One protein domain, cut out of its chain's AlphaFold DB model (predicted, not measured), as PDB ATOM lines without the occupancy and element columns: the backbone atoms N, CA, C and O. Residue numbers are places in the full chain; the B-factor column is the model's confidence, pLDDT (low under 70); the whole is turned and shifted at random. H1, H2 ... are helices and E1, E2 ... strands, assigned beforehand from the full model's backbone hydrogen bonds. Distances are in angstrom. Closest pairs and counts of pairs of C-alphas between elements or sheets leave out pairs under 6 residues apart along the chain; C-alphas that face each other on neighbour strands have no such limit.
ATOM      1  N   CYS A 107     -39.955  -0.123  42.776       95.00
ATOM      2  CA  CYS A 107     -40.334  -0.576  41.445       95.00
ATOM      3  C   CYS A 107     -40.157  -2.083  41.229       95.00
ATOM      4  O   CYS A 107     -40.827  -2.637  40.357       95.00
ATOM      5  N   ALA A 108     -39.375  -2.781  42.063       93.69
ATOM      6  CA  ALA A 108     -39.239  -4.240  42.003       93.69
ATOM      7  C   ALA A 108     -40.585  -4.974  42.188       93.69
ATOM      8  O   ALA A 108     -40.792  -6.059  41.641       93.69
ATOM      9  N   SER A 109     -41.539  -4.356  42.898       91.69
ATOM     10  CA  SER A 109     -42.908  -4.868  43.066       91.69
ATOM     11  C   SER A 109     -43.799  -4.739  41.818       91.69
ATOM     12  O   SER A 109     -44.920  -5.240  41.823       91.69
ATOM     13  N   HIS A 110     -43.308  -4.089  40.754       93.06
ATOM     14  CA  HIS A 110     -44.058  -3.725  39.546       93.06
ATOM     15  C   HIS A 110     -45.399  -3.014  39.864       93.06
ATOM     16  O   HIS A 110     -46.463  -3.460  39.426       93.06
ATOM     17  N   PRO A 111     -45.382  -1.908  40.642       93.31
ATOM     18  CA  PRO A 111     -46.606  -1.281  41.148       93.31
ATOM     19  C   PRO A 111     -47.377  -0.510  40.061       93.31
ATOM     20  O   PRO A 111     -48.599  -0.371  40.138       93.31
ATOM     21  N   CYS A 112     -46.662  -0.027  39.043       95.38
ATOM     22  CA  CYS A 112     -47.193   0.742  37.926       95.38
ATOM     23  C   CYS A 112     -47.865  -0.163  36.883       95.38
ATOM     24  O   CYS A 112     -47.332  -1.206  36.507       95.38
ATOM     25  N   LYS A 113     -49.060   0.234  36.431       93.56
ATOM     26  CA  LYS A 113     -49.949  -0.579  35.584       93.56
ATOM     27  C   LYS A 113     -50.369   0.168  34.312       93.56
ATOM     28  O   LYS A 113     -49.980   1.314  34.085       93.56
ATOM     29  N   GLY A 114     -51.124  -0.506  33.441       89.94
ATOM     30  CA  GLY A 114     -51.768   0.108  32.272       89.94
ATOM     31  C   GLY A 114     -50.817   0.847  31.323       89.94
ATOM     32  O   GLY A 114     -51.140   1.948  30.889       89.94
ATOM     33  N   GLY A 115     -49.645   0.266  31.043       86.19
ATOM     34  CA  GLY A 115     -48.658   0.812  30.099       86.19
ATOM     35  C   GLY A 115     -47.673   1.840  30.673       86.19
ATOM     36  O   GLY A 115     -46.844   2.346  29.922       86.19
ATOM     37  N   SER A 116     -47.725   2.141  31.975       94.69
ATOM     38  CA  SER A 116     -46.750   3.032  32.626       94.69
ATOM     39  C   SER A 116     -45.451   2.318  33.025       94.69
ATOM     40  O   SER A 116     -45.455   1.153  33.424       94.69
ATOM     41  N   SER A 117     -44.328   3.034  32.952       94.56
ATOM     42  CA  SER A 117     -43.037   2.627  33.520       94.56
ATOM     43  C   SER A 117     -42.896   3.124  34.958       94.56
ATOM     44  O   SER A 117     -43.348   4.221  35.282       94.56
ATOM     45  N   CYS A 118     -42.243   2.349  35.822       95.06
ATOM     46  CA  CYS A 118     -41.976   2.750  37.203       95.06
ATOM     47  C   CYS A 118     -40.618   3.457  37.315       95.06
ATOM     48  O   CYS A 118     -39.595   2.894  36.928       95.06
ATOM     49  N   GLN A 119     -40.615   4.675  37.855       94.25
ATOM     50  CA  GLN A 119     -39.419   5.456  38.169       94.25
ATOM     51  C   GLN A 119     -39.183   5.421  39.690       94.25
ATOM     52  O   GLN A 119     -40.009   5.966  40.428       94.25
ATOM     53  N   PRO A 120     -38.085   4.821  40.189       94.31
ATOM     54  CA  PRO A 120     -37.739   4.882  41.607       94.31
ATOM     55  C   PRO A 120     -37.416   6.319  42.035       94.31
ATOM     56  O   PRO A 120     -36.653   7.010  41.353       94.31
ATOM     57  N   GLY A 121     -37.975   6.749  43.168       92.81
ATOM     58  CA  GLY A 121     -37.751   8.059  43.781       92.81
ATOM     59  C   GLY A 121     -37.017   7.979  45.122       92.81
ATOM     60  O   GLY A 121     -36.504   6.929  45.526       92.81
ATOM     61  N   TYR A 122     -36.947   9.113  45.821       92.12
ATOM     62  CA  TYR A 122     -36.383   9.198  47.169       92.12
ATOM     63  C   TYR A 122     -37.279   8.483  48.204       92.12
ATOM     64  O   TYR A 122     -38.465   8.261  47.978       92.12
ATOM     65  N   ASN A 123     -36.707   8.078  49.347       90.19
ATOM     66  CA  ASN A 123     -37.416   7.432  50.471       90.19
ATOM     67  C   ASN A 123     -38.394   6.289  50.108       90.19
ATOM     68  O   ASN A 123     -39.408   6.102  50.771       90.19
ATOM     69  N   SER A 124     -38.060   5.486  49.090       87.62
ATOM     70  CA  SER A 124     -38.901   4.385  48.581       87.62
ATOM     71  C   SER A 124     -40.277   4.818  48.046       87.62
ATOM     72  O   SER A 124     -41.149   3.975  47.839       87.62
ATOM     73  N   HIS A 125     -40.452   6.103  47.725       90.44
ATOM     74  CA  HIS A 125     -41.492   6.552  46.804       90.44
ATOM     75  C   HIS A 125     -41.138   6.147  45.364       90.44
ATOM     76  O   HIS A 125     -39.978   5.892  45.027       90.44
ATOM     77  N   PHE A 126     -42.144   6.102  44.496       92.81
ATOM     78  CA  PHE A 126     -41.994   5.845  43.067       92.81
ATOM     79  C   PHE A 126     -42.984   6.703  42.282       92.81
ATOM     80  O   PHE A 126     -44.029   7.082  42.806       92.81
ATOM     81  N   THR A 127     -42.676   6.957  41.013       93.56
ATOM     82  CA  THR A 127     -43.557   7.683  40.091       93.56
ATOM     83  C   THR A 127     -43.871   6.799  38.892       93.56
ATOM     84  O   THR A 127     -42.961   6.282  38.242       93.56
ATOM     85  N   CYS A 128     -45.151   6.633  38.566       95.62
ATOM     86  CA  CYS A 128     -45.563   5.937  37.349       95.62
ATOM     87  C   CYS A 128     -45.583   6.911  36.164       95.62
ATOM     88  O   CYS A 128     -46.378   7.850  36.119       95.62
ATOM     89  N   LEU A 129     -44.691   6.690  35.199       95.06
ATOM     90  CA  LEU A 129     -44.493   7.534  34.025       95.06
ATOM     91  C   LEU A 129     -45.132   6.895  32.786       95.06
ATOM     92  O   LEU A 129     -44.786   5.783  32.397       95.06
ATOM     93  N   CYS A 130     -46.049   7.618  32.146       95.19
ATOM     94  CA  CYS A 130     -46.673   7.226  30.876       95.19
ATOM     95  C   CYS A 130     -45.856   7.691  29.658       95.19
ATOM     96  O   CYS A 130     -44.811   8.325  29.816       95.19
ATOM     97  N   LEU A 131     -46.326   7.420  28.439       94.31
ATOM     98  CA  LEU A 131     -45.801   8.085  27.239       94.31
ATOM     99  C   LEU A 131     -46.191   9.574  27.238       94.31
ATOM    100  O   LEU A 131     -47.193   9.955  27.844       94.31
ATOM    101  N   ALA A 132     -45.430  10.427  26.549       93.56
ATOM    102  CA  ALA A 132     -45.753  11.852  26.454       93.56
ATOM    103  C   ALA A 132     -47.148  12.069  25.821       93.56
ATOM    104  O   ALA A 132     -47.546  11.352  24.900       93.56
ATOM    105  N   GLY A 133     -47.938  13.025  26.319       94.00
ATOM    106  CA  GLY A 133     -49.355  13.158  25.936       94.00
ATOM    107  C   GLY A 133     -50.289  12.166  26.646       94.00
ATOM    108  O   GLY A 133     -51.399  11.912  26.175       94.00
ATOM    109  N   GLN A 134     -49.832  11.565  27.747       95.00
ATOM    110  CA  GLN A 134     -50.633  10.777  28.683       95.00
ATOM    111  C   GLN A 134     -50.201  11.079  30.123       95.00
ATOM    112  O   GLN A 134     -49.029  11.355  30.382       95.00
ATOM    113  N   LYS A 135     -51.132  10.964  31.070       94.88
ATOM    114  CA  LYS A 135     -50.885  11.088  32.511       94.88
ATOM    115  C   LYS A 135     -51.310   9.805  33.223       94.88
ATOM    116  O   LYS A 135     -52.336   9.217  32.886       94.88
ATOM    117  N   TYR A 136     -50.534   9.361  34.210       95.62
ATOM    118  CA  TYR A 136     -50.925   8.211  35.024       95.62
ATOM    119  C   TYR A 136     -52.059   8.587  35.979       95.62
ATOM    120  O   TYR A 136     -51.966   9.572  36.709       95.62
ATOM    121  N   SER A 137     -53.115   7.781  35.968       94.19
ATOM    122  CA  SER A 137     -54.291   7.923  36.816       94.19
ATOM    123  C   SER A 137     -54.238   6.867  37.910       94.19
ATOM    124  O   SER A 137     -54.585   5.708  37.679       94.19
ATOM    125  N   GLU A 138     -53.794   7.244  39.111       91.50
ATOM    126  CA  GLU A 138     -53.688   6.316  40.248       91.50
ATOM    127  C   GLU A 138     -55.039   5.674  40.588       91.50
ATOM    128  O   GLU A 138     -55.119   4.469  40.816       91.50
ATOM    129  N   ALA A 139     -56.120   6.459  40.512       91.94
ATOM    130  CA  ALA A 139     -57.488   6.011  40.768       91.94
ATOM    131  C   ALA A 139     -58.005   4.961  39.763       91.94
ATOM    132  O   ALA A 139     -58.925   4.212  40.094       91.94
ATOM    133  N   ARG A 140     -57.437   4.888  38.548       93.12
ATOM    134  CA  ARG A 140     -57.771   3.861  37.538       93.12
ATOM    135  C   ARG A 140     -56.650   2.843  37.286       93.12
ATOM    136  O   ARG A 140     -56.890   1.845  36.613       93.12
ATOM    137  N   GLY A 141     -55.448   3.066  37.819       94.44
ATOM    138  CA  GLY A 141     -54.276   2.207  37.627       94.44
ATOM    139  C   GLY A 141     -53.785   2.129  36.176       94.44
ATOM    140  O   GLY A 141     -53.329   1.068  35.747       94.44
ATOM    141  N   LEU A 142     -53.930   3.202  35.393       95.50
ATOM    142  CA  LEU A 142     -53.604   3.211  33.961       95.50
ATOM    143  C   LEU A 142     -53.196   4.594  33.441       95.50
ATOM    144  O   LEU A 142     -53.451   5.614  34.082       95.50
ATOM    145  N   CYS A 143     -52.567   4.620  32.266       94.94
ATOM    146  CA  CYS A 143     -52.280   5.849  31.535       94.94
ATOM    147  C   CYS A 143     -53.530   6.379  30.827       94.94
ATOM    148  O   CYS A 143     -54.080   5.720  29.946       94.94
ATOM    149  N   GLU A 144     -53.960   7.584  31.192       93.69
ATOM    150  CA  GLU A 144     -55.037   8.308  30.519       93.69
ATOM    151  C   GLU A 144     -54.447   9.309  29.522       93.69
ATOM    152  O   GLU A 144     -53.437   9.955  29.796       93.69
ATOM    153  N   GLU A 145     -55.069   9.447  28.352       93.88
ATOM    154  CA  GLU A 145     -54.708  10.485  27.382       93.88
ATOM    155  C   GLU A 145     -54.894  11.877  28.017       93.88
ATOM    156  O   GLU A 145     -55.915  12.142  28.650       93.88
ATOM    157  N   ALA A 146     -53.915  12.766  27.845       95.25
ATOM    158  CA  ALA A 146     -53.881  14.089  28.473       95.25
ATOM    159  C   ALA A 146     -53.278  15.127  27.518       95.25
ATOM    160  O   ALA A 146     -52.546  14.775  26.590       95.25
ATOM    161  N   LYS A 147     -53.546  16.414  27.759       96.06
ATOM    162  CA  LYS A 147     -52.775  17.497  27.141       96.06
ATOM    163  C   LYS A 147     -51.504  17.704  27.956       96.06
ATOM    164  O   LYS A 147     -51.573  18.045  29.132       96.06
ATOM    165  N   VAL A 148     -50.353  17.475  27.341       96.19
ATOM    166  CA  VAL A 148     -49.042  17.548  27.988       96.19
ATOM    167  C   VAL A 148     -48.193  18.575  27.253       96.19
ATOM    168  O   VAL A 148     -48.065  18.511  26.033       96.19
ATOM    169  N   PHE A 149     -47.609  19.509  27.998       96.75
ATOM    170  CA  PHE A 149     -46.747  20.565  27.470       96.75
ATOM    171  C   PHE A 149     -45.346  20.430  28.080       96.75
ATOM    172  O   PHE A 149     -45.136  20.869  29.218       96.75
ATOM    173  N   PRO A 150     -44.400  19.777  27.380       96.44
ATOM    174  CA  PRO A 150     -43.019  19.670  27.820       96.44
ATOM    175  C   PRO A 150     -42.280  21.001  27.675       96.44
ATOM    176  O   PRO A 150     -42.522  21.781  26.751       96.44
ATOM    177  N   GLY A 151     -41.312  21.231  28.552       95.88
ATOM    178  CA  GLY A 151     -40.449  22.398  28.473       95.88
ATOM    179  C   GLY A 151     -39.156  22.254  29.261       95.88
ATOM    180  O   GLY A 151     -39.005  21.387  30.126       95.88
ATOM    181  N   SER A 152     -38.224  23.144  28.937       96.06
ATOM    182  CA  SER A 152     -36.991  23.385  29.675       96.06
ATOM    183  C   SER A 152     -37.151  24.676  30.476       96.06
ATOM    184  O   SER A 152     -37.509  25.713  29.918       96.06
ATOM    185  N   LEU A 153     -36.899  24.615  31.782       96.56
ATOM    186  CA  LEU A 153     -36.851  25.778  32.667       96.56
ATOM    187  C   LEU A 153     -35.437  25.895  33.233       96.56
ATOM    188  O   LEU A 153     -34.951  25.004  33.925       96.56
ATOM    189  N   THR A 154     -34.770  26.999  32.926       95.56
ATOM    190  CA  THR A 154     -33.436  27.307  33.452       95.56
ATOM    191  C   THR A 154     -33.554  28.150  34.717       95.56
ATOM    192  O   THR A 154     -34.308  29.118  34.742       95.56
ATOM    193  N   LEU A 155     -32.810  27.784  35.763       94.19
ATOM    194  CA  LEU A 155     -32.855  28.379  37.100       94.19
ATOM    195  C   LEU A 155     -31.438  28.811  37.533       94.19
ATOM    196  O   LEU A 155     -30.769  28.076  38.265       94.19
ATOM    197  N   PRO A 156     -30.941  29.991  37.108       90.38
ATOM    198  CA  PRO A 156     -29.573  30.430  37.410       90.38
ATOM    199  C   PRO A 156     -29.278  30.644  38.900       90.38
ATOM    200  O   PRO A 156     -28.115  30.669  39.292       90.38
ATOM    201  N   ASN A 157     -30.322  30.817  39.719       87.75
ATOM    202  CA  ASN A 157     -30.215  31.040  41.160       87.75
ATOM    203  C   ASN A 157     -30.412  29.767  42.007       87.75
ATOM    204  O   ASN A 157     -30.156  29.819  43.208       87.75
ATOM    205  N   GLN A 158     -30.811  28.634  41.410       91.81
ATOM    206  CA  GLN A 158     -30.805  27.340  42.102       91.81
ATOM    207  C   GLN A 158     -29.409  26.716  41.966       91.81
ATOM    208  O   GLN A 158     -28.991  26.461  40.835       91.81
ATOM    209  N   PRO A 159     -28.675  26.449  43.062       91.38
ATOM    210  CA  PRO A 159     -27.368  25.811  42.976       91.38
ATOM    211  C   PRO A 159     -27.514  24.349  42.539       91.38
ATOM    212  O   PRO A 159     -28.228  23.574  43.173       91.38
ATOM    213  N   PHE A 160     -26.810  23.959  41.478       92.38
ATOM    214  CA  PHE A 160     -26.720  22.564  41.061       92.38
ATOM    215  C   PHE A 160     -25.813  21.760  42.002       92.38
ATOM    216  O   PHE A 160     -24.621  22.043  42.138       92.38
ATOM    217  N   ASP A 161     -26.379  20.714  42.602       92.81
ATOM    218  CA  ASP A 161     -25.647  19.610  43.219       92.81
ATOM    219  C   ASP A 161     -25.682  18.402  42.270       92.81
ATOM    220  O   ASP A 161     -26.729  18.045  41.730       92.81
ATOM    221  N   LYS A 162     -24.545  17.725  42.085       92.81
ATOM    222  CA  LYS A 162     -24.433  16.576  41.174       92.81
ATOM    223  C   LYS A 162     -25.396  15.428  41.515       92.81
ATOM    224  O   LYS A 162     -25.768  14.677  40.618       92.81
ATOM    225  N   SER A 163     -25.802  15.282  42.776       94.62
ATOM    226  CA  SER A 163     -26.798  14.291  43.201       94.62
ATOM    227  C   SER A 163     -28.178  14.517  42.571       94.62
ATOM    228  O   SER A 163     -28.874  13.535  42.324       94.62
ATOM    229  N   MET A 164     -28.524  15.758  42.196       94.88
ATOM    230  CA  MET A 164     -29.796  16.109  41.548       94.88
ATOM    231  C   MET A 164     -30.024  15.382  40.216       94.88
ATOM    232  O   MET A 164     -31.163  15.273  39.778       94.88
ATOM    233  N   THR A 165     -28.982  14.861  39.557       95.12
ATOM    234  CA  THR A 165     -29.163  14.067  38.326       95.12
ATOM    235  C   THR A 165     -29.759  12.679  38.586       95.12
ATOM    236  O   THR A 165     -30.152  12.001  37.637       95.12
ATOM    237  N   ASN A 166     -29.841  12.249  39.852       95.25
ATOM    238  CA  ASN A 166     -30.455  10.997  40.277       95.25
ATOM    239  C   ASN A 166     -31.841  11.252  40.914       95.25
ATOM    240  O   ASN A 166     -31.891  11.814  42.012       95.25
ATOM    241  N   PRO A 167     -32.948  10.769  40.315       92.56
ATOM    242  CA  PRO A 167     -34.293  10.865  40.889       92.56
ATOM    243  C   PRO A 167     -34.482  10.222  42.273       92.56
ATOM    244  O   PRO A 167     -35.420  10.569  42.984       92.56
ATOM    245  N   GLN A 168     -33.587   9.320  42.692       93.31
ATOM    246  CA  GLN A 168     -33.596   8.731  44.038       93.31
ATOM    247  C   GLN A 168     -32.916   9.603  45.110       93.31
ATOM    248  O   GLN A 168     -32.810   9.182  46.263       93.31
ATOM    249  N   SER A 169     -32.410  10.788  44.752       95.25
ATOM    250  CA  SER A 169     -31.746  11.705  45.685       95.25
ATOM    251  C   SER A 169     -32.727  12.643  46.393       95.25
ATOM    252  O   SER A 169     -33.740  13.067  45.837       95.25
ATOM    253  N   GLU A 170     -32.376  13.027  47.619       95.31
ATOM    254  CA  GLU A 170     -33.110  14.033  48.398       95.31
ATOM    255  C   GLU A 170     -33.083  15.415  47.721       95.31
ATOM    256  O   GLU A 170     -34.082  16.128  47.717       95.31
ATOM    257  N   SER A 171     -31.962  15.762  47.080       95.12
ATOM    258  CA  SER A 171     -31.761  17.027  46.365       95.12
ATOM    259  C   SER A 171     -32.595  17.133  45.084       95.12
ATOM    260  O   SER A 171     -33.131  18.211  44.806       95.12
ATOM    261  N   PHE A 172     -32.769  16.034  44.335       96.12
ATOM    262  CA  PHE A 172     -33.757  15.970  43.256       96.12
ATOM    263  C   PHE A 172     -35.166  16.135  43.818       96.12
ATOM    264  O   PHE A 172     -35.889  17.009  43.349       96.12
ATOM    265  N   ASN A 173     -35.537  15.350  44.837       95.38
ATOM    266  CA  ASN A 173     -36.898  15.333  45.379       95.38
ATOM    267  C   ASN A 173     -37.323  16.714  45.896       95.38
ATOM    268  O   ASN A 173     -38.301  17.271  45.411       95.38
ATOM    269  N   ALA A 174     -36.538  17.322  46.791       95.19
ATOM    270  CA  ALA A 174     -36.848  18.632  47.365       95.19
ATOM    271  C   ALA A 174     -36.925  19.747  46.303       95.19
ATOM    272  O   ALA A 174     -37.743  20.664  46.413       95.19
ATOM    273  N   THR A 175     -36.108  19.667  45.245       95.31
ATOM    274  CA  THR A 175     -36.154  20.626  44.129       95.31
ATOM    275  C   THR A 175     -37.369  20.380  43.231       95.31
ATOM    276  O   THR A 175     -38.037  21.332  42.837       95.31
ATOM    277  N   ALA A 176     -37.691  19.119  42.932       96.06
ATOM    278  CA  ALA A 176     -38.864  18.743  42.152       96.06
ATOM    279  C   ALA A 176     -40.164  19.155  42.859       96.06
ATOM    280  O   ALA A 176     -40.988  19.825  42.241       96.06
ATOM    281  N   ASP A 177     -40.307  18.859  44.154       95.31
ATOM    282  CA  ASP A 177     -41.468  19.246  44.968       95.31
ATOM    283  C   ASP A 177     -41.663  20.769  44.973       95.31
ATOM    284  O   ASP A 177     -42.766  21.263  44.727       95.31
ATOM    285  N   SER A 178     -40.575  21.524  45.175       95.19
ATOM    286  CA  SER A 178     -40.591  22.993  45.151       95.19
ATOM    287  C   SER A 178     -41.068  23.539  43.799       95.19
ATOM    288  O   SER A 178     -41.878  24.465  43.747       95.19
ATOM    289  N   LEU A 179     -40.617  22.940  42.692       96.44
ATOM    290  CA  LEU A 179     -40.992  23.347  41.334       96.44
ATOM    291  C   LEU A 179     -42.420  22.933  40.954       96.44
ATOM    292  O   LEU A 179     -43.103  23.686  40.262       96.44
ATOM    293  N   ILE A 180     -42.899  21.779  41.422       96.38
ATOM    294  CA  ILE A 180     -44.277  21.317  41.204       96.38
ATOM    295  C   ILE A 180     -45.255  22.185  42.009       96.38
ATOM    296  O   ILE A 180     -46.257  22.647  41.462       96.38
ATOM    297  N   ALA A 181     -44.932  22.502  43.268       96.50
ATOM    298  CA  ALA A 181     -45.700  23.446  44.081       96.50
ATOM    299  C   ALA A 181     -45.721  24.857  43.461       96.50
ATOM    300  O   ALA A 181     -46.756  25.524  43.454       96.50
ATOM    301  N   LEU A 182     -44.599  25.304  42.887       95.81
ATOM    302  CA  LEU A 182     -44.496  26.573  42.169       95.81
ATOM    303  C   LEU A 182     -45.344  26.601  40.890       95.81
ATOM    304  O   LEU A 182     -46.098  27.553  40.697       95.81
ATOM    305  N   MET A 183     -45.293  25.568  40.043       97.38
ATOM    306  CA  MET A 183     -46.187  25.482  38.878       97.38
ATOM    307  C   MET A 183     -47.660  25.403  39.295       97.38
ATOM    308  O   MET A 183     -48.505  26.019  38.649       97.38
ATOM    309  N   GLY A 184     -47.966  24.762  40.429       97.00
ATOM    310  CA  GLY A 184     -49.291  24.807  41.050       97.00
ATOM    311  C   GLY A 184     -49.784  26.231  41.335       97.00
ATOM    312  O   GLY A 184     -50.952  26.518  41.093       97.00
ATOM    313  N   LYS A 185     -48.899  27.151  41.757       95.50
ATOM    314  CA  LYS A 185     -49.218  28.588  41.888       95.50
ATOM    315  C   LYS A 185     -49.381  29.271  40.522       95.50
ATOM    316  O   LYS A 185     -50.304  30.056  40.349       95.50
ATOM    317  N   VAL A 186     -48.505  28.987  39.552       96.00
ATOM    318  CA  VAL A 186     -48.536  29.597  38.200       96.00
ATOM    319  C   VAL A 186     -49.821  29.235  37.441       96.00
ATOM    320  O   VAL A 186     -50.403  30.078  36.753       96.00
ATOM    321  N   PHE A 187     -50.286  27.992  37.587       96.75
ATOM    322  CA  PHE A 187     -51.442  27.455  36.870       96.75
ATOM    323  C   PHE A 187     -52.738  27.395  37.689       96.75
ATOM    324  O   PHE A 187     -53.730  26.903  37.160       96.75
ATOM    325  N   VAL A 188     -52.783  27.947  38.911       93.25
ATOM    326  CA  VAL A 188     -53.971  27.892  39.792       93.25
ATOM    327  C   VAL A 188     -55.256  28.377  39.100       93.25
ATOM    328  O   VAL A 188     -56.268  27.683  39.124       93.25
ATOM    329  N   ASP A 189     -55.183  29.494  38.367       92.38
ATOM    330  CA  ASP A 189     -56.299  30.060  37.591       92.38
ATOM    331  C   ASP A 189     -56.360  29.532  36.142       92.38
ATOM    332  O   ASP A 189     -56.778  30.250  35.231       92.38
ATOM    333  N   THR A 190     -55.849  28.327  35.869       95.50
ATOM    334  CA  THR A 190     -55.773  27.760  34.507       95.50
ATOM    335  C   THR A 190     -56.660  26.517  34.406       95.50
ATOM    336  O   THR A 190     -56.278  25.445  34.885       95.50
ATOM    337  N   PRO A 191     -57.856  26.630  33.794       93.88
ATOM    338  CA  PRO A 191     -58.821  25.540  33.742       93.88
ATOM    339  C   PRO A 191     -58.239  24.253  33.150       93.88
ATOM    340  O   PRO A 191     -57.587  24.262  32.105       93.88
ATOM    341  N   GLY A 192     -58.497  23.135  33.827       94.62
ATOM    342  CA  GLY A 192     -58.052  21.813  33.395       94.62
ATOM    343  C   GLY A 192     -56.642  21.408  33.823       94.62
ATOM    344  O   GLY A 192     -56.271  20.280  33.512       94.62
ATOM    345  N   TYR A 193     -55.875  22.243  34.536       96.88
ATOM    346  CA  TYR A 193     -54.591  21.828  35.123       96.88
ATOM    347  C   TYR A 193     -54.762  20.582  36.015       96.88
ATOM    348  O   TYR A 193     -55.758  20.448  36.733       96.88
ATOM    349  N   ILE A 194     -53.811  19.650  35.920       95.25
ATOM    350  CA  ILE A 194     -53.738  18.428  36.733       95.25
ATOM    351  C   ILE A 194     -52.570  18.574  37.710       95.25
ATOM    352  O   ILE A 194     -52.781  18.679  38.913       95.25
ATOM    353  N   ASP A 195     -51.352  18.586  37.171       95.75
ATOM    354  CA  ASP A 195     -50.097  18.789  37.884       95.75
ATOM    355  C   ASP A 195     -48.963  19.110  36.894       95.75
ATOM    356  O   ASP A 195     -49.149  19.096  35.674       95.75
ATOM    357  N   SER A 196     -47.765  19.349  37.422       96.69
ATOM    358  CA  SER A 196     -46.522  19.303  36.655       96.69
ATOM    359  C   SER A 196     -45.699  18.094  37.091       96.69
ATOM    360  O   SER A 196     -45.832  17.593  38.205       96.69
ATOM    361  N   THR A 197     -44.830  17.593  36.218       95.25
ATOM    362  CA  THR A 197     -43.950  16.455  36.503       95.25
ATOM    363  C   THR A 197     -42.531  16.791  36.058       95.25
ATOM    364  O   THR A 197     -42.276  16.997  34.873       95.25
ATOM    365  N   VAL A 198     -41.598  16.860  37.012       96.50
ATOM    366  CA  VAL A 198     -40.165  17.057  36.745       96.50
ATOM    367  C   VAL A 198     -39.543  15.718  36.351       96.50
ATOM    368  O   VAL A 198     -39.724  14.718  37.040       96.50
ATOM    369  N   LEU A 199     -38.820  15.696  35.230       94.12
ATOM    370  CA  LEU A 199     -38.267  14.479  34.623       94.12
ATOM    371  C   LEU A 199     -36.750  14.387  34.763       94.12
ATOM    372  O   LEU A 199     -36.195  13.296  34.873       94.12
ATOM    373  N   ASN A 200     -36.067  15.530  34.709       95.69
ATOM    374  CA  ASN A 200     -34.618  15.595  34.798       95.69
ATOM    375  C   ASN A 200     -34.169  16.948  35.355       95.69
ATOM    376  O   ASN A 200     -34.751  17.980  35.016       95.69
ATOM    377  N   LEU A 201     -33.110  16.926  36.163       96.50
ATOM    378  CA  LEU A 201     -32.362  18.105  36.586       96.50
ATOM    379  C   LEU A 201     -30.917  17.940  36.101       96.50
ATOM    380  O   LEU A 201     -30.282  16.920  36.376       96.50
ATOM    381  N   SER A 202     -30.396  18.934  35.388       95.00
ATOM    382  CA  SER A 202     -29.026  18.953  34.869       95.00
ATOM    383  C   SER A 202     -28.327  20.272  35.191       95.00
ATOM    384  O   SER A 202     -28.974  21.286  35.445       95.00
ATOM    385  N   GLU A 203     -27.000  20.291  35.120       93.38
ATOM    386  CA  GLU A 203     -26.230  21.531  35.239       93.38
ATOM    387  C   GLU A 203     -26.467  22.443  34.022       93.38
ATOM    388  O   GLU A 203     -26.473  21.979  32.876       93.38
ATOM    389  N   ILE A 204     -26.614  23.750  34.248       88.44
ATOM    390  CA  ILE A 204     -26.441  24.771  33.210       88.44
ATOM    391  C   ILE A 204     -24.937  24.931  32.986       88.44
ATOM    392  O   ILE A 204     -24.270  25.681  33.696       88.44
ATOM    393  N   VAL A 205     -24.401  24.229  31.987       78.81
ATOM    394  CA  VAL A 205     -22.990  24.343  31.592       78.81
ATOM    395  C   VAL A 205     -22.785  25.648  30.802       78.81
ATOM    396  O   VAL A 205     -23.279  25.751  29.676       78.81
ATOM    397  N   PRO A 206     -22.064  26.657  31.331       65.56
ATOM    398  CA  PRO A 206     -21.824  27.901  30.605       65.56
ATOM    399  C   PRO A 206     -20.860  27.687  29.430       65.56
ATOM    400  O   PRO A 206     -19.984  26.817  29.455       65.56
ATOM    401  N   ALA A 207     -20.972  28.530  28.402       57.22
ATOM    402  CA  ALA A 207     -20.138  28.472  27.202       57.22
ATOM    403  C   ALA A 207     -18.682  28.926  27.462       57.22
ATOM    404  O   ALA A 207     -18.283  30.025  27.087       57.22
ATOM    405  N   LYS A 214     -19.080  30.089  40.604       54.34
ATOM    406  CA  LYS A 214     -20.424  29.870  41.139       54.34
ATOM    407  C   LYS A 214     -20.852  28.475  40.705       54.34
ATOM    408  O   LYS A 214     -20.576  28.093  39.570       54.34
ATOM    409  N   SER A 215     -21.501  27.733  41.599       56.03
ATOM    410  CA  SER A 215     -22.192  26.492  41.239       56.03
ATOM    411  C   SER A 215     -23.105  26.759  40.043       56.03
ATOM    412  O   SER A 215     -23.772  27.798  40.001       56.03
ATOM    413  N   GLY A 216     -23.093  25.859  39.056       72.50
ATOM    414  CA  GLY A 216     -23.956  25.987  37.887       72.50
ATOM    415  C   GLY A 216     -25.417  26.123  38.315       72.50
ATOM    416  O   GLY A 216     -25.830  25.547  39.321       72.50
ATOM    417  N   GLY A 217     -26.199  26.898  37.565       89.56
ATOM    418  CA  GLY A 217     -27.648  26.902  37.754       89.56
ATOM    419  C   GLY A 217     -28.249  25.550  37.363       89.56
ATOM    420  O   GLY A 217     -27.600  24.750  36.684       89.56
ATOM    421  N   VAL A 218     -29.502  25.297  37.735       95.00
ATOM    422  CA  VAL A 218     -30.198  24.057  37.355       95.00
ATOM    423  C   VAL A 218     -31.006  24.260  36.075       95.00
ATOM    424  O   VAL A 218     -31.806  25.185  35.972       95.00
ATOM    425  N   ASN A 219     -30.826  23.377  35.096       95.81
ATOM    426  CA  ASN A 219     -31.748  23.198  33.980       95.81
ATOM    427  C   ASN A 219     -32.721  22.064  34.324       95.81
ATOM    428  O   ASN A 219     -32.305  20.951  34.641       95.81
ATOM    429  N   VAL A 220     -34.011  22.362  34.249       96.88
ATOM    430  CA  VAL A 220     -35.119  21.456  34.548       96.88
ATOM    431  C   VAL A 220     -35.747  21.022  33.232       96.88
ATOM    432  O   VAL A 220     -36.121  21.878  32.435       96.88
ATOM    433  N   ILE A 221     -35.927  19.720  33.020       96.31
ATOM    434  CA  ILE A 221     -36.836  19.197  31.991       96.31
ATOM    435  C   ILE A 221     -38.107  18.735  32.698       96.31
ATOM    436  O   ILE A 221     -38.043  17.896  33.603       96.31
ATOM    437  N   MET A 222     -39.254  19.276  32.296       95.81
ATOM    438  CA  MET A 222     -40.542  19.007  32.935       95.81
ATOM    439  C   MET A 222     -41.700  18.973  31.938       95.81
ATOM    440  O   MET A 222     -41.604  19.490  30.830       95.81
ATOM    441  N   GLU A 223     -42.804  18.375  32.366       96.44
ATOM    442  CA  GLU A 223     -44.085  18.334  31.664       96.44
ATOM    443  C   GLU A 223     -45.158  19.025  32.508       96.44
ATOM    444  O   GLU A 223     -45.247  18.777  33.710       96.44
ATOM    445  N   ASN A 224     -45.977  19.875  31.889       97.06
ATOM    446  CA  ASN A 224     -47.162  20.467  32.515       97.06
ATOM    447  C   ASN A 224     -48.413  19.766  31.963       97.06
ATOM    448  O   ASN A 224     -48.607  19.728  30.744       97.06
ATOM    449  N   ASN A 225     -49.234  19.192  32.844       96.69
ATOM    450  CA  ASN A 225     -50.288  18.243  32.489       96.69
ATOM    451  C   ASN A 225     -51.682  18.851  32.678       96.69
ATOM    452  O   ASN A 225     -52.006  19.398  33.733       96.69
ATOM    453  N   PHE A 226     -52.528  18.700  31.663       96.81
ATOM    454  CA  PHE A 226     -53.882  19.238  31.600       96.81
ATOM    455  C   PHE A 226     -54.866  18.174  31.099       96.81
ATOM    456  O   PHE A 226     -54.526  17.297  30.298       96.81
ATOM    457  N   LYS A 227     -56.115  18.254  31.555       95.50
ATOM    458  CA  LYS A 227     -57.204  17.378  31.109       95.50
ATOM    459  C   LYS A 227     -57.565  17.666  29.643       95.50
ATOM    460  O   LYS A 227     -57.441  18.796  29.169       95.50
ATOM    461  N   LEU A 228     -58.012  16.639  28.914       93.06
ATOM    462  CA  LEU A 228     -58.302  16.728  27.472       93.06
ATOM    463  C   LEU A 228     -59.467  17.654  27.107       93.06
ATOM    464  O   LEU A 228     -59.494  18.180  25.998       93.06
ATOM    465  N   ASP A 229     -60.437  17.799  28.006       92.62
ATOM    466  CA  ASP A 229     -61.695  18.524  27.812       92.62
ATOM    467  C   ASP A 229     -61.522  20.051  27.765       92.62
ATOM    468  O   ASP A 229     -62.388  20.754  27.248       92.62
ATOM    469  N   PHE A 230     -60.382  20.576  28.224       92.19
ATOM    470  CA  PHE A 230     -60.100  22.011  28.228       92.19
ATOM    471  C   PHE A 230     -59.316  22.451  26.987       92.19
ATOM    472  O   PHE A 230     -58.261  21.897  26.643       92.19
ATOM    473  N   ASN A 231     -59.779  23.512  26.314       89.50
ATOM    474  CA  ASN A 231     -59.055  24.085  25.177       89.50
ATOM    475  C   ASN A 231     -57.898  25.005  25.604       89.50
ATOM    476  O   ASN A 231     -57.924  26.208  25.372       89.50
ATOM    477  N   ILE A 232     -56.883  24.411  26.231       93.88
ATOM    478  CA  ILE A 232     -55.585  25.038  26.490       93.88
ATOM    479  C   ILE A 232     -54.627  24.860  25.293       93.88
ATOM    480  O   ILE A 232     -54.683  23.835  24.598       93.88
ATOM    481  N   GLU A 233     -53.768  25.856  25.071       92.88
ATOM    482  CA  GLU A 233     -52.785  25.971  23.982       92.88
ATOM    483  C   GLU A 233     -51.377  26.282  24.531       92.88
ATOM    484  O   GLU A 233     -51.228  26.793  25.640       92.88
ATOM    485  N   GLU A 234     -50.335  25.977  23.752       92.12
ATOM    486  CA  GLU A 234     -48.920  26.030  24.173       92.12
ATOM    487  C   GLU A 234     -48.444  27.465  24.484       92.12
ATOM    488  O   GLU A 234     -47.856  27.724  25.536       92.12
ATOM    489  N   ASN A 235     -48.858  28.421  23.647       93.69
ATOM    490  CA  ASN A 235     -48.688  29.869  23.830       93.69
ATOM    491  C   ASN A 235     -49.211  30.392  25.191       93.69
ATOM    492  O   ASN A 235     -48.596  31.282  25.779       93.69
ATOM    493  N   VAL A 236     -50.313  29.843  25.721       94.94
ATOM    494  CA  VAL A 236     -50.884  30.216  27.027       94.94
ATOM    495  C   VAL A 236     -50.033  29.656  28.167       94.94
ATOM    496  O   VAL A 236     -49.802  30.358  29.153       94.94
ATOM    497  N   ILE A 237     -49.518  28.429  28.025       95.88
ATOM    498  CA  ILE A 237     -48.600  27.814  28.997       95.88
ATOM    499  C   ILE A 237     -47.319  28.639  29.112       95.88
ATOM    500  O   ILE A 237     -46.949  29.050  30.214       95.88
ATOM    501  N   LYS A 238     -46.687  28.957  27.977       96.00
ATOM    502  CA  LYS A 238     -45.506  29.825  27.940       96.00
ATOM    503  C   LYS A 238     -45.810  31.221  28.481       96.00
ATOM    504  O   LYS A 238     -45.067  31.702  29.328       96.00
ATOM    505  N   GLY A 239     -46.919  31.844  28.075       96.62
ATOM    506  CA  GLY A 239     -47.319  33.172  28.557       96.62
ATOM    507  C   GLY A 239     -47.538  33.246  30.075       96.62
ATOM    508  O   GLY A 239     -47.156  34.235  30.700       96.62
ATOM    509  N   LYS A 240     -48.092  32.192  30.691       96.56
ATOM    510  CA  LYS A 240     -48.233  32.074  32.154       96.56
ATOM    511  C   LYS A 240     -46.875  31.953  32.859       96.56
ATOM    512  O   LYS A 240     -46.643  32.668  33.834       96.56
ATOM    513  N   ILE A 241     -45.979  31.088  32.371       96.94
ATOM    514  CA  ILE A 241     -44.653  30.880  32.980       96.94
ATOM    515  C   ILE A 241     -43.771  32.126  32.804       96.94
ATOM    516  O   ILE A 241     -43.228  32.630  33.786       96.94
ATOM    517  N   ASP A 242     -43.682  32.671  31.589       96.50
ATOM    518  CA  ASP A 242     -42.910  33.885  31.304       96.50
ATOM    519  C   ASP A 242     -43.448  35.088  32.092       96.50
ATOM    520  O   ASP A 242     -42.667  35.857  32.638       96.50
ATOM    521  N   GLY A 243     -44.773  35.222  32.240       94.81
ATOM    522  CA  GLY A 243     -45.388  36.264  33.069       94.81
ATOM    523  C   GLY A 243     -44.972  36.190  34.546       94.81
ATOM    524  O   GLY A 243     -44.691  37.221  35.164       94.81
ATOM    525  N   ALA A 244     -44.852  34.985  35.113       94.44
ATOM    526  CA  ALA A 244     -44.335  34.790  36.468       94.44
ATOM    527  C   ALA A 244     -42.831  35.131  36.576       94.44
ATOM    528  O   ALA A 244     -42.420  35.821  37.513       94.44
ATOM    529  N   ILE A 245     -42.025  34.715  35.593       94.94
ATOM    530  CA  ILE A 245     -40.586  35.024  35.495       94.94
ATOM    531  C   ILE A 245     -40.344  36.535  35.360       94.94
ATOM    532  O   ILE A 245     -39.518  37.108  36.077       94.94
ATOM    533  N   GLU A 246     -41.083  37.211  34.478       93.12
ATOM    534  CA  GLU A 246     -41.006  38.659  34.295       93.12
ATOM    535  C   GLU A 246     -41.406  39.406  35.568       93.12
ATOM    536  O   GLU A 246     -40.730  40.365  35.942       93.12
ATOM    537  N   THR A 247     -42.454  38.959  36.265       92.44
ATOM    538  CA  THR A 247     -42.890  39.571  37.531       92.44
ATOM    539  C   THR A 247     -41.792  39.464  38.593       92.44
ATOM    540  O   THR A 247     -41.419  40.478  39.185       92.44
ATOM    541  N   CYS A 248     -41.177  38.286  38.752       91.56
ATOM    542  CA  CYS A 248     -40.009  38.080  39.619       91.56
ATOM    543  C   CYS A 248     -38.747  38.849  39.193       91.56
ATOM    544  O   CYS A 248     -37.860  39.074  40.015       91.56
ATOM    545  N   THR A 249     -38.648  39.255  37.927       87.31
ATOM    546  CA  THR A 249     -37.520  40.042  37.401       87.31
ATOM    547  C   THR A 249     -37.751  41.553  37.535       87.31
ATOM    548  O   THR A 249     -36.791  42.314  37.636       87.31
ATOM    549  N   LYS A 250     -39.014  42.001  37.562       84.31
ATOM    550  CA  LYS A 250     -39.415  43.418  37.638       84.31
ATOM    551  C   LYS A 250     -39.731  43.895  39.060       84.31
ATOM    552  O   LYS A 250     -39.557  45.078  39.342       84.31
ATOM    553  N   SER A 251     -40.212  43.017  39.944       73.31
ATOM    554  CA  SER A 251     -40.704  43.404  41.274       73.31
ATOM    555  C   SER A 251     -40.660  42.263  42.294       73.31
ATOM    556  O   SER A 251     -41.368  41.268  42.148       73.31
ATOM    557  N   ASP A 252     -39.925  42.456  43.391       72.19
ATOM    558  CA  ASP A 252     -39.884  41.493  44.501       72.19
ATOM    559  C   ASP A 252     -41.254  41.220  45.160       72.19
ATOM    560  O   ASP A 252     -41.569  40.045  45.355       72.19
ATOM    561  N   PRO A 253     -42.120  42.219  45.453       76.19
ATOM    562  CA  PRO A 253     -43.387  41.967  46.155       76.19
ATOM    563  C   PRO A 253     -44.422  41.145  45.372       76.19
ATOM    564  O   PRO A 253     -45.356  40.627  45.974       76.19
ATOM    565  N   GLY A 254     -44.283  41.047  44.045       77.94
ATOM    566  CA  GLY A 254     -45.150  40.232  43.183       77.94
ATOM    567  C   GLY A 254     -44.561  38.865  42.820       77.94
ATOM    568  O   GLY A 254     -45.167  38.119  42.055       77.94
ATOM    569  N   CYS A 255     -43.362  38.540  43.307       88.62
ATOM    570  CA  CYS A 255     -42.649  37.338  42.901       88.62
ATOM    571  C   CYS A 255     -43.202  36.079  43.596       88.62
ATOM    572  O   CYS A 255     -43.152  35.971  44.818       88.62
ATOM    573  N   LEU A 256     -43.694  35.104  42.816       88.12
ATOM    574  CA  LEU A 256     -44.270  33.850  43.340       88.12
ATOM    575  C   LEU A 256     -43.258  32.967  44.088       88.12
ATOM    576  O   LEU A 256     -43.650  32.216  44.992       88.12
ATOM    577  N   ASP A 257     -41.993  33.014  43.658       89.88
ATOM    578  CA  ASP A 257     -40.863  32.307  44.260       89.88
ATOM    579  C   ASP A 257     -39.519  32.867  43.758       89.88
ATOM    580  O   ASP A 257     -39.356  33.145  42.566       89.88
ATOM    581  N   ALA A 258     -38.533  32.989  44.650       87.88
ATOM    582  CA  ALA A 258     -37.198  33.487  44.321       87.88
ATOM    583  C   ALA A 258     -36.468  32.640  43.257       87.88
ATOM    584  O   ALA A 258     -35.609  33.179  42.555       87.88
ATOM    585  N   LEU A 259     -36.835  31.363  43.088       89.25
ATOM    586  CA  LEU A 259     -36.319  30.482  42.033       89.25
ATOM    587  C   LEU A 259     -36.533  31.042  40.613       89.25
ATOM    588  O   LEU A 259     -35.696  30.813  39.742       89.25
ATOM    589  N   LEU A 260     -37.609  31.805  40.374       92.56
ATOM    590  CA  LEU A 260     -37.916  32.376  39.052       92.56
ATOM    591  C   LEU A 260     -37.104  33.635  38.711       92.56
ATOM    592  O   LEU A 260     -37.170  34.122  37.581       92.56
ATOM    593  N   LYS A 261     -36.327  34.184  39.651       90.19
ATOM    594  CA  LYS A 261     -35.479  35.353  39.382       90.19
ATOM    595  C   LYS A 261     -34.433  35.002  38.329       90.19
ATOM    596  O   LYS A 261     -33.630  34.095  38.538       90.19
ATOM    597  N   GLN A 262     -34.419  35.749  37.222       88.62
ATOM    598  CA  GLN A 262     -33.536  35.509  36.067       88.62
ATOM    599  C   GLN A 262     -33.696  34.115  35.428       88.62
ATOM    600  O   GLN A 262     -32.832  33.696  34.659       88.62
ATOM    601  N   ALA A 263     -34.777  33.392  35.733       93.88
ATOM    602  CA  ALA A 263     -35.090  32.143  35.055       93.88
ATOM    603  C   ALA A 263     -35.452  32.397  33.582       93.88
ATOM    604  O   ALA A 263     -35.789  33.515  33.193       93.88
ATOM    605  N   ALA A 264     -35.413  31.352  32.759       95.69
ATOM    606  CA  ALA A 264     -35.956  31.399  31.403       95.69
ATOM    607  C   ALA A 264     -36.601  30.060  31.042       95.69
ATOM    608  O   ALA A 264     -35.992  29.003  31.244       95.69
ATOM    609  N   TYR A 265     -37.823  30.121  30.511       96.88
ATOM    610  CA  TYR A 265     -38.580  28.971  30.027       96.88
ATOM    611  C   TYR A 265     -38.460  28.821  28.506       96.88
ATOM    612  O   TYR A 265     -38.367  29.799  27.762       96.88
ATOM    613  N   LYS A 266     -38.481  27.573  28.037       96.12
ATOM    614  CA  LYS A 266     -38.492  27.220  26.622       96.12
ATOM    615  C   LYS A 266     -39.400  26.012  26.387       96.12
ATOM    616  O   LYS A 266     -39.147  24.930  26.917       96.12
ATOM    617  N   GLU A 267     -40.403  26.190  25.534       94.94
ATOM    618  CA  GLU A 267     -41.251  25.115  25.003       94.94
ATOM    619  C   GLU A 267     -40.405  23.994  24.371       94.94
ATOM    620  O   GLU A 267     -39.326  24.227  23.812       94.94
ATOM    621  N   THR A 268     -40.878  22.755  24.472       94.88
ATOM    622  CA  THR A 268     -40.260  21.587  23.838       94.88
ATOM    623  C   THR A 268     -41.349  20.749  23.184       94.88
ATOM    624  O   THR A 268     -42.285  20.315  23.849       94.88
TER     625      THR A 268
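Overview. This is residues 107 to 207 and 214 to 268 of the 537 residues of the protein "mucin-13-like isoform X3" of Salmo salar (UniProt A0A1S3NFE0). A strongly twisted four-stranded sheet has two long helices over one face, H2 toward the E6 edge and H3 toward the E8 edge, and it curls round H2. Beyond the end of the sheet where E5 begins, two small strand hairpins, E1 with E2 and E3 with E4, make a small head. The printed part has 156 residues with three named helices and eight named strands, in the order E1 E2 E3 E4 E5 H1 H2 E6 E7 H3 E8. The large sheet has the order E6, E7, E5, E8, all antiparallel, and the class is mixed, helices and strands. The whole is compact, with a radius of gyration of the C-alphas of 15.9 A and spans of 45 by 38 by 28 A.

Arrangement. E1, residues 117 to 120, and E2, residues 126 to 129, form an antiparallel hairpin, with N 119 and O 127 within hydrogen-bond range at 2.9 A. E3, residues 134 to 137, and E4, residues 142 to 145, form another, with N 135 and O 144 at 2.8 A. The closest C-alphas of E2 and E3 are those of Cys 128 and Tyr 136, 6.3 A apart. E4 runs on into E5, residues 147 to 159, at 100 degrees across a break of 1 residue, and E5 bends by 84 degrees at residue 156. H1, residues 162 to 165, and H2, residues 170 to 186, touch only at the corner by their link, Met 164 and Phe 172 having the closest C-alphas at 4.3 A. E6, residues 193 to 203, is an edge strand; its closest C-alpha to H2 is that of Ser 196, 5.5 A from that of Ile 180, and its closest to H1 is that of Leu 201, 5.4 A from that of Thr 165. E7, residues 217 to 226, is antiparallel to E6 at 158 degrees, with N 197 and O 223 at 2.8 A, and to E5 at 157 degrees, with N 151 and O 222 at 2.9 A. H3, residues 234 to 250, is on the sheet at a height of 9.4 A and runs along the strands, at 7 degrees to E5 on the local plane. H2 and H3 only just touch, with 3 pairs of C-alphas within 8 A, and are about perpendicular at 79 degrees; the closest C-alphas, of Val 186 and Lys 240, are 6.5 A apart. E8, residues 264 to 267, is the other edge strand, antiparallel to E5 at 159 degrees, with N 152 and O 266 at 2.8 A. H2 and H3 on one face of the sheet make two layers, helices over strands. E5, H1 H2, E6 and E7, H3, E8 are split strand-helix-strand units, two same-way strands with another strand between them, each with a right-handed crossover. Every O i to N i+4 pair is within hydrogen-bond range in H2 and H3; H1 is too short for such a pair.

Along the chain. E1 begins at C-alpha 117, (-43.037, 2.627, 33.520). E1, E2, E3 and E4 are 9.9, 9.5, 9.4 and 9.9 A long from first to last C-alpha. E5 is 31.1 A, H1 6.1 A, H2 24.2 A, E6 28.4 A, E7 28.0 A and H3 24.0 A. H2 begins at C-alpha 170, (-33.110, 14.033, 48.398). E8, 10.4 A long, ends at C-alpha 267, (-41.251, 25.115, 25.003).

Size, cuts and confidence. The two C-alphas farthest apart, those of Ser 109 and Lys 250, are 48.7 A apart. Residues 208 to 213 are not printed, and C-alphas 207 and 214 are 14.0 A apart across this cut, which lies in the link from E6 to E7. Of the links that are printed whole, the one from H3 to E8, residues 251 to 263, is long. The mean pLDDT of the printed part is 92.3; residues 206 to 207 and 214 to 215 are under 70.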